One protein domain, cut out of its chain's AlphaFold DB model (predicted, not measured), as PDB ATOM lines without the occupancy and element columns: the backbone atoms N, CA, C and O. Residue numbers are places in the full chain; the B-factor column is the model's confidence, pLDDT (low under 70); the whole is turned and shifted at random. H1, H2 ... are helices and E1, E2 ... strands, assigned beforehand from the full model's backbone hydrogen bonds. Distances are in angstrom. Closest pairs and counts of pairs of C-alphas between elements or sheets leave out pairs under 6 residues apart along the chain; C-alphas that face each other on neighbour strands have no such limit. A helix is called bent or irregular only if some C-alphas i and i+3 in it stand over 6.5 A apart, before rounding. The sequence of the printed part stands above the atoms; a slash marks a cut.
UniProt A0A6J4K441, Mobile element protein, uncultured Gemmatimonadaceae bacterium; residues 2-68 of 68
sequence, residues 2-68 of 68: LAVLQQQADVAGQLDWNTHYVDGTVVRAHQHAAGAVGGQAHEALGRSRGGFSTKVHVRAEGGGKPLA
ATOM      1  N   LEU A   2     -40.349  39.804  57.588       84.38
ATOM      2  CA  LEU A   2     -38.963  39.367  57.324       84.38
ATOM      3  C   LEU A   2     -37.968  40.532  57.178       84.38
ATOM      4  O   LEU A   2     -36.940  40.526  57.839       84.38
ATOM      5  N   ALA A   3     -38.314  41.567  56.405       88.12
ATOM      6  CA  ALA A   3     -37.449  42.737  56.218       88.12
ATOM      7  C   ALA A   3     -37.082  43.446  57.537       88.12
ATOM      8  O   ALA A   3     -35.954  43.885  57.709       88.12
ATOM      9  N   VAL A   4     -38.018  43.506  58.493       93.12
ATOM     10  CA  VAL A   4     -37.776  44.117  59.810       93.12
ATOM     11  C   VAL A   4     -36.800  43.267  60.628       93.12
ATOM     12  O   VAL A   4     -35.879  43.811  61.226       93.12
ATOM     13  N   LEU A   5     -36.958  41.940  60.612       91.25
ATOM     14  CA  LEU A   5     -36.036  41.022  61.291       91.25
ATOM     15  C   LEU A   5     -34.634  41.072  60.677       91.25
ATOM     16  O   LEU A   5     -33.641  41.085  61.397       91.25
ATOM     17  N   GLN A   6     -34.552  41.145  59.349       90.06
ATOM     18  CA  GLN A   6     -33.284  41.248  58.637       90.06
ATOM     19  C   GLN A   6     -32.586  42.580  58.939       90.06
ATOM     20  O   GLN A   6     -31.398  42.577  59.231       90.06
ATOM     21  N   GLN A   7     -33.321  43.696  58.971       92.31
ATOM     22  CA  GLN A   7     -32.777  44.996  59.372       92.31
ATOM     23  C   GLN A   7     -32.259  44.981  60.818       92.31
ATOM     24  O   GLN A   7     -31.193  45.521  61.098       92.31
ATOM     25  N   GLN A   8     -32.983  44.355  61.749       94.31
ATOM     26  CA  GLN A   8     -32.527  44.221  63.137       94.31
ATOM     27  C   GLN A   8     -31.244  43.386  63.239       94.31
ATOM     28  O   GLN A   8     -30.324  43.770  63.960       94.31
ATOM     29  N   ALA A   9     -31.162  42.276  62.500       92.19
ATOM     30  CA  ALA A   9     -29.969  41.434  62.443       92.19
ATOM     31  C   ALA A   9     -28.775  42.158  61.802       92.19
ATOM     32  O   ALA A   9     -27.646  41.987  62.256       92.19
ATOM     33  N   ASP A  10     -29.024  42.986  60.786       93.75
ATOM     34  CA  ASP A  10     -28.008  43.813  60.135       93.75
ATOM     35  C   ASP A  10     -27.413  44.841  61.105       93.75
ATOM     36  O   ASP A  10     -26.204  44.872  61.323       93.75
ATOM     37  N   VAL A  11     -28.272  45.604  61.793       96.06
ATOM     38  CA  VAL A  11     -27.852  46.565  62.829       96.06
ATOM     39  C   VAL A  11     -27.083  45.875  63.961       96.06
ATOM     40  O   VAL A  11     -26.149  46.450  64.514       96.06
ATOM     41  N   ALA A  12     -27.443  44.633  64.296       95.69
ATOM     42  CA  ALA A  12     -26.745  43.827  65.293       95.69
ATOM     43  C   ALA A  12     -25.439  43.177  64.781       95.69
ATOM     44  O   ALA A  12     -24.781  42.476  65.550       95.69
ATOM     45  N   GLY A  13     -25.066  43.368  63.509       94.56
ATOM     46  CA  GLY A  13     -23.862  42.790  62.903       94.56
ATOM     47  C   GLY A  13     -23.917  41.267  62.727       94.56
ATOM     48  O   GLY A  13     -22.882  40.606  62.729       94.56
ATOM     49  N   GLN A  14     -25.115  40.688  62.624       94.69
ATOM     50  CA  GLN A  14     -25.331  39.235  62.587       94.69
ATOM     51  C   GLN A  14     -25.463  38.661  61.167       94.69
ATOM     52  O   GLN A  14     -25.643  37.447  61.018       94.69
ATOM     53  N   LEU A  15     -25.410  39.503  60.133       93.56
ATOM     54  CA  LEU A  15     -25.472  39.101  58.725       93.56
ATOM     55  C   LEU A  15     -24.085  39.214  58.077       93.56
ATOM     56  O   LEU A  15     -23.457  40.267  58.158       93.56
ATOM     57  N   ASP A  16     -23.630  38.159  57.396       94.81
ATOM     58  CA  ASP A  16     -22.447  38.219  56.533       94.81
ATOM     59  C   ASP A  16     -22.836  38.559  55.087       94.81
ATOM     60  O   ASP A  16     -23.209  37.696  54.291       94.81
ATOM     61  N   TRP A  17     -22.700  39.832  54.726       91.75
ATOM     62  CA  TRP A  17     -23.001  40.324  53.381       91.75
ATOM     63  C   TRP A  17     -21.937  40.004  52.322       91.75
ATOM     64  O   TRP A  17     -22.169  40.280  51.148       91.75
ATOM     65  N   ASN A  18     -20.782  39.445  52.696       95.44
ATOM     66  CA  ASN A  18     -19.702  39.175  51.742       95.44
ATOM     67  C   ASN A  18     -19.885  37.837  51.021       95.44
ATOM     68  O   ASN A  18     -19.504  37.696  49.857       95.44
ATOM     69  N   THR A  19     -20.469  36.857  51.710       94.94
ATOM     70  CA  THR A  19     -20.662  35.504  51.187       94.94
ATOM     71  C   THR A  19     -22.131  35.266  50.874       94.94
ATOM     72  O   THR A  19     -23.014  35.545  51.684       94.94
ATOM     73  N   HIS A  20     -22.403  34.699  49.700       93.75
ATOM     74  CA  HIS A  20     -23.757  34.337  49.303       93.75
ATOM     75  C   HIS A  20     -23.842  32.888  48.853       93.75
ATOM     76  O   HIS A  20     -23.145  32.471  47.929       93.75
ATOM     77  N   TYR A  21     -24.767  32.153  49.463       95.62
ATOM     78  CA  TYR A  21     -25.200  30.852  48.974       95.62
ATOM     79  C   TYR A  21     -26.454  31.028  48.127       95.62
ATOM     80  O   TYR A  21     -27.359  31.785  48.484       95.62
ATOM     81  N   VAL A  22     -26.506  30.322  47.002       95.88
ATOM     82  CA  VAL A  22     -27.682  30.263  46.136       95.88
ATOM     83  C   VAL A  22     -28.009  28.803  45.916       95.88
ATOM     84  O   VAL A  22     -27.162  28.041  45.457       95.88
ATOM     85  N   ASP A  23     -29.245  28.440  46.219       95.06
ATOM     86  CA  ASP A  23     -29.767  27.112  45.939       95.06
ATOM     87  C   ASP A  23     -31.162  27.215  45.319       95.06
ATOM     88  O   ASP A  23     -31.807  28.272  45.318       95.06
ATOM     89  N   GLY A  24     -31.634  26.121  44.736       93.31
ATOM     90  CA  GLY A  24     -32.991  26.059  44.241       93.31
ATOM     91  C   GLY A  24     -33.520  24.645  44.100       93.31
ATOM     92  O   GLY A  24     -32.849  23.743  43.607       93.31
ATOM     93  N   THR A  25     -34.795  24.496  44.433       94.62
ATOM     94  CA  THR A  25     -35.517  23.230  44.334       94.62
ATOM     95  C   THR A  25     -36.476  23.278  43.157       94.62
ATOM     96  O   THR A  25     -37.247  24.226  42.987       94.62
ATOM     97  N   VAL A  26     -36.448  22.230  42.334       93.94
ATOM     98  CA  VAL A  26     -37.440  22.021  41.276       93.94
ATOM     99  C   VAL A  26     -38.609  21.231  41.849       93.94
ATOM    100  O   VAL A  26     -38.430  20.124  42.349       93.94
ATOM    101  N   VAL A  27     -39.812  21.784  41.732       93.56
ATOM    102  CA  VAL A  27     -41.060  21.138  42.142       93.56
ATOM    103  C   VAL A  27     -41.821  20.726  40.891       93.56
ATOM    104  O   VAL A  27     -42.126  21.554  40.029       93.56
ATOM    105  N   ARG A  28     -42.116  19.431  40.769       93.38
ATOM    106  CA  ARG A  28     -42.883  18.902  39.641       93.38
ATOM    107  C   ARG A  28     -44.340  19.341  39.753       93.38
ATOM    108  O   ARG A  28     -44.949  19.203  40.811       93.38
ATOM    109  N   ALA A  29     -44.895  19.840  38.655       91.00
ATOM    110  CA  ALA A  29     -46.312  20.151  38.590       91.00
ATOM    111  C   ALA A  29     -47.139  18.861  38.498       91.00
ATOM    112  O   ALA A  29     -46.671  17.835  37.994       91.00
ATOM    113  N   HIS A  30     -48.388  18.920  38.957       89.19
ATOM    114  CA  HIS A  30     -49.330  17.817  38.802       89.19
ATOM    115  C   HIS A  30     -49.508  17.471  37.311       89.19
ATOM    116  O   HIS A  30     -49.467  18.358  36.460       89.19
ATOM    117  N   GLN A  31     -49.740  16.202  36.963       86.19
ATOM    118  CA  GLN A  31     -49.760  15.755  35.561       86.19
ATOM    119  C   GLN A  31     -50.815  16.464  34.693       86.19
ATOM    120  O   GLN A  31     -50.624  16.616  33.490       86.19
ATOM    121  N   HIS A  32     -51.902  16.944  35.299       85.31
ATOM    122  CA  HIS A  32     -52.957  17.702  34.610       85.31
ATOM    123  C   HIS A  32     -52.707  19.217  34.562       85.31
ATOM    124  O   HIS A  32     -53.497  19.948  33.975       85.31
ATOM    125  N   ALA A  33     -51.605  19.709  35.134       83.69
ATOM    126  CA  ALA A  33     -51.268  21.132  35.141       83.69
ATOM    127  C   ALA A  33     -50.750  21.644  33.779       83.69
ATOM    128  O   ALA A  33     -50.530  22.836  33.607       83.69
ATOM    129  N   ALA A  34     -50.606  20.753  32.790       74.12
ATOM    130  CA  ALA A  34     -50.270  21.074  31.401       74.12
ATOM    131  C   ALA A  34     -51.272  22.010  30.700       74.12
ATOM    132  O   ALA A  34     -50.959  22.560  29.640       74.12
ATOM    133  N   GLY A  35     -52.423  22.252  31.328       71.25
ATOM    134  CA  GLY A  35     -53.378  23.281  30.944       71.25
ATOM    135  C   GLY A  35     -54.550  22.737  30.143       71.25
ATOM    136  O   GLY A  35     -54.472  21.690  29.496       71.25
ATOM    137  N   ALA A  36     -55.651  23.478  30.212       72.62
ATOM    138  CA  ALA A  36     -56.816  23.299  29.361       72.62
ATOM    139  C   ALA A  36     -56.585  23.943  27.977       72.62
ATOM    140  O   ALA A  36     -55.512  24.478  27.675       72.62
ATOM    141  N   VAL A  37     -57.604  23.898  27.117       74.00
ATOM    142  CA  VAL A  37     -57.597  24.590  25.819       74.00
ATOM    143  C   VAL A  37     -57.293  26.081  26.036       74.00
ATOM    144  O   VAL A  37     -57.975  26.738  26.813       74.00
ATOM    145  N   GLY A  38     -56.249  26.595  25.375       78.06
ATOM    146  CA  GLY A  38     -55.692  27.940  25.610       78.06
ATOM    147  C   GLY A  38     -54.198  27.936  25.960       78.06
ATOM    148  O   GLY A  38     -53.511  28.934  25.759       78.06
ATOM    149  N   GLY A  39     -53.659  26.783  26.375       77.38
ATOM    150  CA  GLY A  39     -52.222  26.590  26.583       77.38
ATOM    151  C   GLY A  39     -51.685  27.236  27.864       77.38
ATOM    152  O   GLY A  39     -52.430  27.575  28.773       77.38
ATOM    153  N   GLN A  40     -50.359  27.368  27.945       80.12
ATOM    154  CA  GLN A  40     -49.630  27.773  29.160       80.12
ATOM    155  C   GLN A  40     -49.257  29.263  29.189       80.12
ATOM    156  O   GLN A  40     -48.528  29.691  30.073       80.12
ATOM    157  N   ALA A  41     -49.709  30.063  28.217       81.38
ATOM    158  CA  ALA A  41     -49.282  31.460  28.072       81.38
ATOM    159  C   ALA A  41     -49.672  32.352  29.268       81.38
ATOM    160  O   ALA A  41     -49.023  33.365  29.513       81.38
ATOM    161  N   HIS A  42     -50.711  31.962  30.008       80.75
ATOM    162  CA  HIS A  42     -51.181  32.651  31.212       80.75
ATOM    163  C   HIS A  42     -50.856  31.890  32.508       80.75
ATOM    164  O   HIS A  42     -51.273  32.312  33.582       80.75
ATOM    165  N   GLU A  43     -50.110  30.787  32.416       83.19
ATOM    166  CA  GLU A  43     -49.729  29.945  33.549       83.19
ATOM    167  C   GLU A  43     -48.269  30.200  33.946       83.19
ATOM    168  O   GLU A  43     -47.431  30.564  33.122       83.19
ATOM    169  N   ALA A  44     -47.935  29.974  35.217       86.06
ATOM    170  CA  ALA A  44     -46.593  30.235  35.753       86.06
ATOM    171  C   ALA A  44     -45.658  29.004  35.738       86.06
ATOM    172  O   ALA A  44     -44.645  28.980  36.441       86.06
ATOM    173  N   LEU A  45     -45.994  27.955  34.978       90.00
ATOM    174  CA  LEU A  45     -45.200  26.725  34.928       90.00
ATOM    175  C   LEU A  45     -44.095  26.803  33.873       90.00
ATOM    176  O   LEU A  45     -44.318  27.116  32.706       90.00
ATOM    177  N   GLY A  46     -42.890  26.416  34.278       89.69
ATOM    178  CA  GLY A  46     -41.782  26.151  33.371       89.69
ATOM    179  C   GLY A  46     -41.785  24.710  32.859       89.69
ATOM    180  O   GLY A  46     -42.534  23.846  33.325       89.69
ATOM    181  N   ARG A  47     -40.884  24.419  31.917       88.19
ATOM    182  CA  ARG A  47     -40.616  23.057  31.430       88.19
ATOM    183  C   ARG A  47     -39.230  22.585  31.863       88.19
ATOM    184  O   ARG A  47     -38.260  23.333  31.794       88.19
ATOM    185  N   SER A  48     -39.136  21.321  32.260       88.94
ATOM    186  CA  SER A  48     -37.887  20.603  32.526       88.94
ATOM    187  C   SER A  48     -37.924  19.214  31.875       88.94
ATOM    188  O   SER A  48     -38.914  18.838  31.242       88.94
ATOM    189  N   ARG A  49     -36.867  18.407  32.047       87.19
ATOM    190  CA  ARG A  49     -36.841  17.023  31.530       87.19
ATOM    191  C   ARG A  49     -37.964  16.142  32.102       87.19
ATOM    192  O   ARG A  49     -38.359  15.187  31.447       87.19
ATOM    193  N   GLY A  50     -38.490  16.465  33.288       86.69
ATOM    194  CA  GLY A  50     -39.594  15.741  33.933       86.69
ATOM    195  C   GLY A  50     -41.001  16.205  33.523       86.69
ATOM    196  O   GLY A  50     -41.988  15.723  34.086       86.69
ATOM    197  N   GLY A  51     -41.114  17.139  32.575       89.50
ATOM    198  CA  GLY A  51     -42.371  17.790  32.204       89.50
ATOM    199  C   GLY A  51     -42.524  19.167  32.853       89.50
ATOM    200  O   GLY A  51     -41.537  19.885  33.031       89.50
ATOM    201  N   PHE A  52     -43.762  19.555  33.168       92.06
ATOM    202  CA  PHE A  52     -44.054  20.851  33.782       92.06
ATOM    203  C   PHE A  52     -43.583  20.926  35.234       92.06
ATOM    204  O   PHE A  52     -43.695  19.964  35.999       92.06
ATOM    205  N   SER A  53     -43.043  22.079  35.610       93.25
ATOM    206  CA  SER A  53     -42.449  22.303  36.927       93.25
ATOM    207  C   SER A  53     -42.352  23.786  37.264       93.25
ATOM    208  O   SER A  53     -42.269  24.621  36.366       93.25
ATOM    209  N   THR A  54     -42.221  24.086  38.550       92.88
ATOM    210  CA  THR A  54     -41.790  25.394  39.057       92.88
ATOM    211  C   THR A  54     -40.424  25.239  39.719       92.88
ATOM    212  O   THR A  54     -40.081  24.155  40.196       92.88
ATOM    213  N   LYS A  55     -39.621  26.304  39.750       93.56
ATOM    214  CA  LYS A  55     -38.380  26.338  40.524       93.56
ATOM    215  C   LYS A  55     -38.492  27.397  41.609       93.56
ATOM    216  O   LYS A  55     -38.830  28.539  41.319       93.56
ATOM    217  N   VAL A  56     -38.206  26.999  42.840       93.38
ATOM    218  CA  VAL A  56     -38.080  27.915  43.973       93.38
ATOM    219  C   VAL A  56     -36.597  28.154  44.189       93.38
ATOM    220  O   VAL A  56     -35.838  27.195  44.299       93.38
ATOM    221  N   HIS A  57     -36.193  29.418  44.224       94.06
ATOM    222  CA  HIS A  57     -34.826  29.823  44.524       94.06
ATOM    223  C   HIS A  57     -34.750  30.382  45.940       94.06
ATOM    224  O   HIS A  57     -35.670  31.071  46.381       94.06
ATOM    225  N   VAL A  58     -33.641  30.119  46.622       94.50
ATOM    226  CA  VAL A  58     -33.305  30.747  47.897       94.50
ATOM    227  C   VAL A  58     -31.893  31.310  47.819       94.50
ATOM    228  O   VAL A  58     -30.983  30.686  47.270       94.50
ATOM    229  N   ARG A  59     -31.719  32.511  48.369       95.06
ATOM    230  CA  ARG A  59     -30.415  33.116  48.622       95.06
ATOM    231  C   ARG A  59     -30.219  33.195  50.125       95.06
ATOM    232  O   ARG A  59     -31.154  33.547  50.840       95.06
ATOM    233  N   ALA A  60     -29.015  32.907  50.591       94.44
ATOM    234  CA  ALA A  60     -28.641  33.067  51.986       94.44
ATOM    235  C   ALA A  60     -27.324  33.840  52.122       94.44
ATOM    236  O   ALA A  60     -26.504  33.853  51.200       94.44
ATOM    237  N   GLU A  61     -27.150  34.510  53.258       94.62
ATOM    238  CA  GLU A  61     -25.876  35.116  53.672       94.62
ATOM    239  C   GLU A  61     -24.882  34.057  54.179       94.62
ATOM    240  O   GLU A  61     -25.241  32.883  54.298       94.62
ATOM    241  N   GLY A  62     -23.637  34.445  54.462       94.44
ATOM    242  CA  GLY A  62     -22.551  33.515  54.808       94.44
ATOM    243  C   GLY A  62     -22.797  32.632  56.037       94.44
ATOM    244  O   GLY A  62     -22.278  31.523  56.119       94.44
ATOM    245  N   GLY A  63     -23.638  33.067  56.973       93.94
ATOM    246  CA  GLY A  63     -24.122  32.277  58.106       93.94
ATOM    247  C   GLY A  63     -25.367  31.423  57.825       93.94
ATOM    248  O   GLY A  63     -25.909  30.828  58.755       93.94
ATOM    249  N   GLY A  64     -25.846  31.365  56.579       92.94
ATOM    250  CA  GLY A  64     -26.964  30.526  56.140       92.94
ATOM    251  C   GLY A  64     -28.364  31.110  56.358       92.94
ATOM    252  O   GLY A  64     -29.352  30.436  56.060       92.94
ATOM    253  N   LYS A  65     -28.496  32.348  56.849       92.69
ATOM    254  CA  LYS A  65     -29.808  32.992  57.025       92.69
ATOM    255  C   LYS A  65     -30.373  33.435  55.666       92.69
ATOM    256  O   LYS A  65     -29.633  33.990  54.854       92.69
ATOM    257  N   PRO A  66     -31.669  33.204  55.389       91.00
ATOM    258  CA  PRO A  66     -32.261  33.560  54.105       91.00
ATOM    259  C   PRO A  66     -32.307  35.080  53.905       91.00
ATOM    260  O   PRO A  66     -32.578  35.833  54.841       91.00
ATOM    261  N   LEU A  67     -32.077  35.508  52.665       88.00
ATOM    262  CA  LEU A  67     -32.159  36.893  52.208       88.00
ATOM    263  C   LEU A  67     -33.341  37.041  51.240       88.00
ATOM    264  O   LEU A  67     -33.570  36.157  50.411       88.00
ATOM    265  N   ALA A  68     -34.069  38.155  51.355       76.19
ATOM    266  CA  ALA A  68     -35.121  38.562  50.422       76.19
ATOM    267  C   ALA A  68     -34.616  39.605  49.418       76.19
ATOM    268  O   ALA A  68     -33.746  40.419  49.806       76.19
TER     269      ALA A  68
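What this domain is: This is residues 2 to 68 of the 68 residues of the protein "Mobile element protein" of uncultured Gemmatimonadaceae bacterium (UniProt A0A6J4K441). A long, narrow, twisted ribbon of two antiparallel strands, E1 and E3, has short E2 beside E3 at one end, near H2 and a loop; H1 lies off the other end. The 67 printed residues run H1, E1, H2, E2, E3, class mixed, sheet order E1, E3, E2, antiparallel. The whole is an extended rod, radius of gyration of the C-alphas 17.6 A, spanning 53 by 23 by 16 A.

Where its parts are: H1, residues 2 to 11, begins at C-alpha 2 (-38.963, 39.367, 57.324). E1, 20 to 28, measures 26.4 A. H2 is 31 to 34, E2 46 to 48. E3, 51 to 61, measures 32.1 A and ends at C-alpha 61 (-25.876, 35.116, 53.672).

How they stand to each other: The sheet is only just strongly twisted, with C-alphas up to 4.3 A off its plane. E1 and E3 stand at 159 degrees; N 25 and O 56 are 2.9 A apart, within hydrogen-bond range. E2 and E3 form a hairpin, with N 46 and O 53 at 2.8 A. E1, H2 and E2 make a split strand-helix-strand unit, two strands of one sheet joined through a helix, with E3 between them in the sheet; its crossover is right-handed. H2, only just irregular with C-alphas 31 and 34 6.8 A apart, only grazes the sheet. H1 is not on it. Every O i to N i+4 pair in H1 is within hydrogen-bond range; H2 is too short for one, and its single O i to N i+3 pair is out of range.

The domain as a whole: The C-alphas farthest apart, Ala 12 and Val 37, are 53.7 A apart. Residues 8 to 13, of which 8 to 11 belong to H1, and 36 to 42 stand free. The link H2 to E2 is long. The printed part has no cut; no printed residue is under 70.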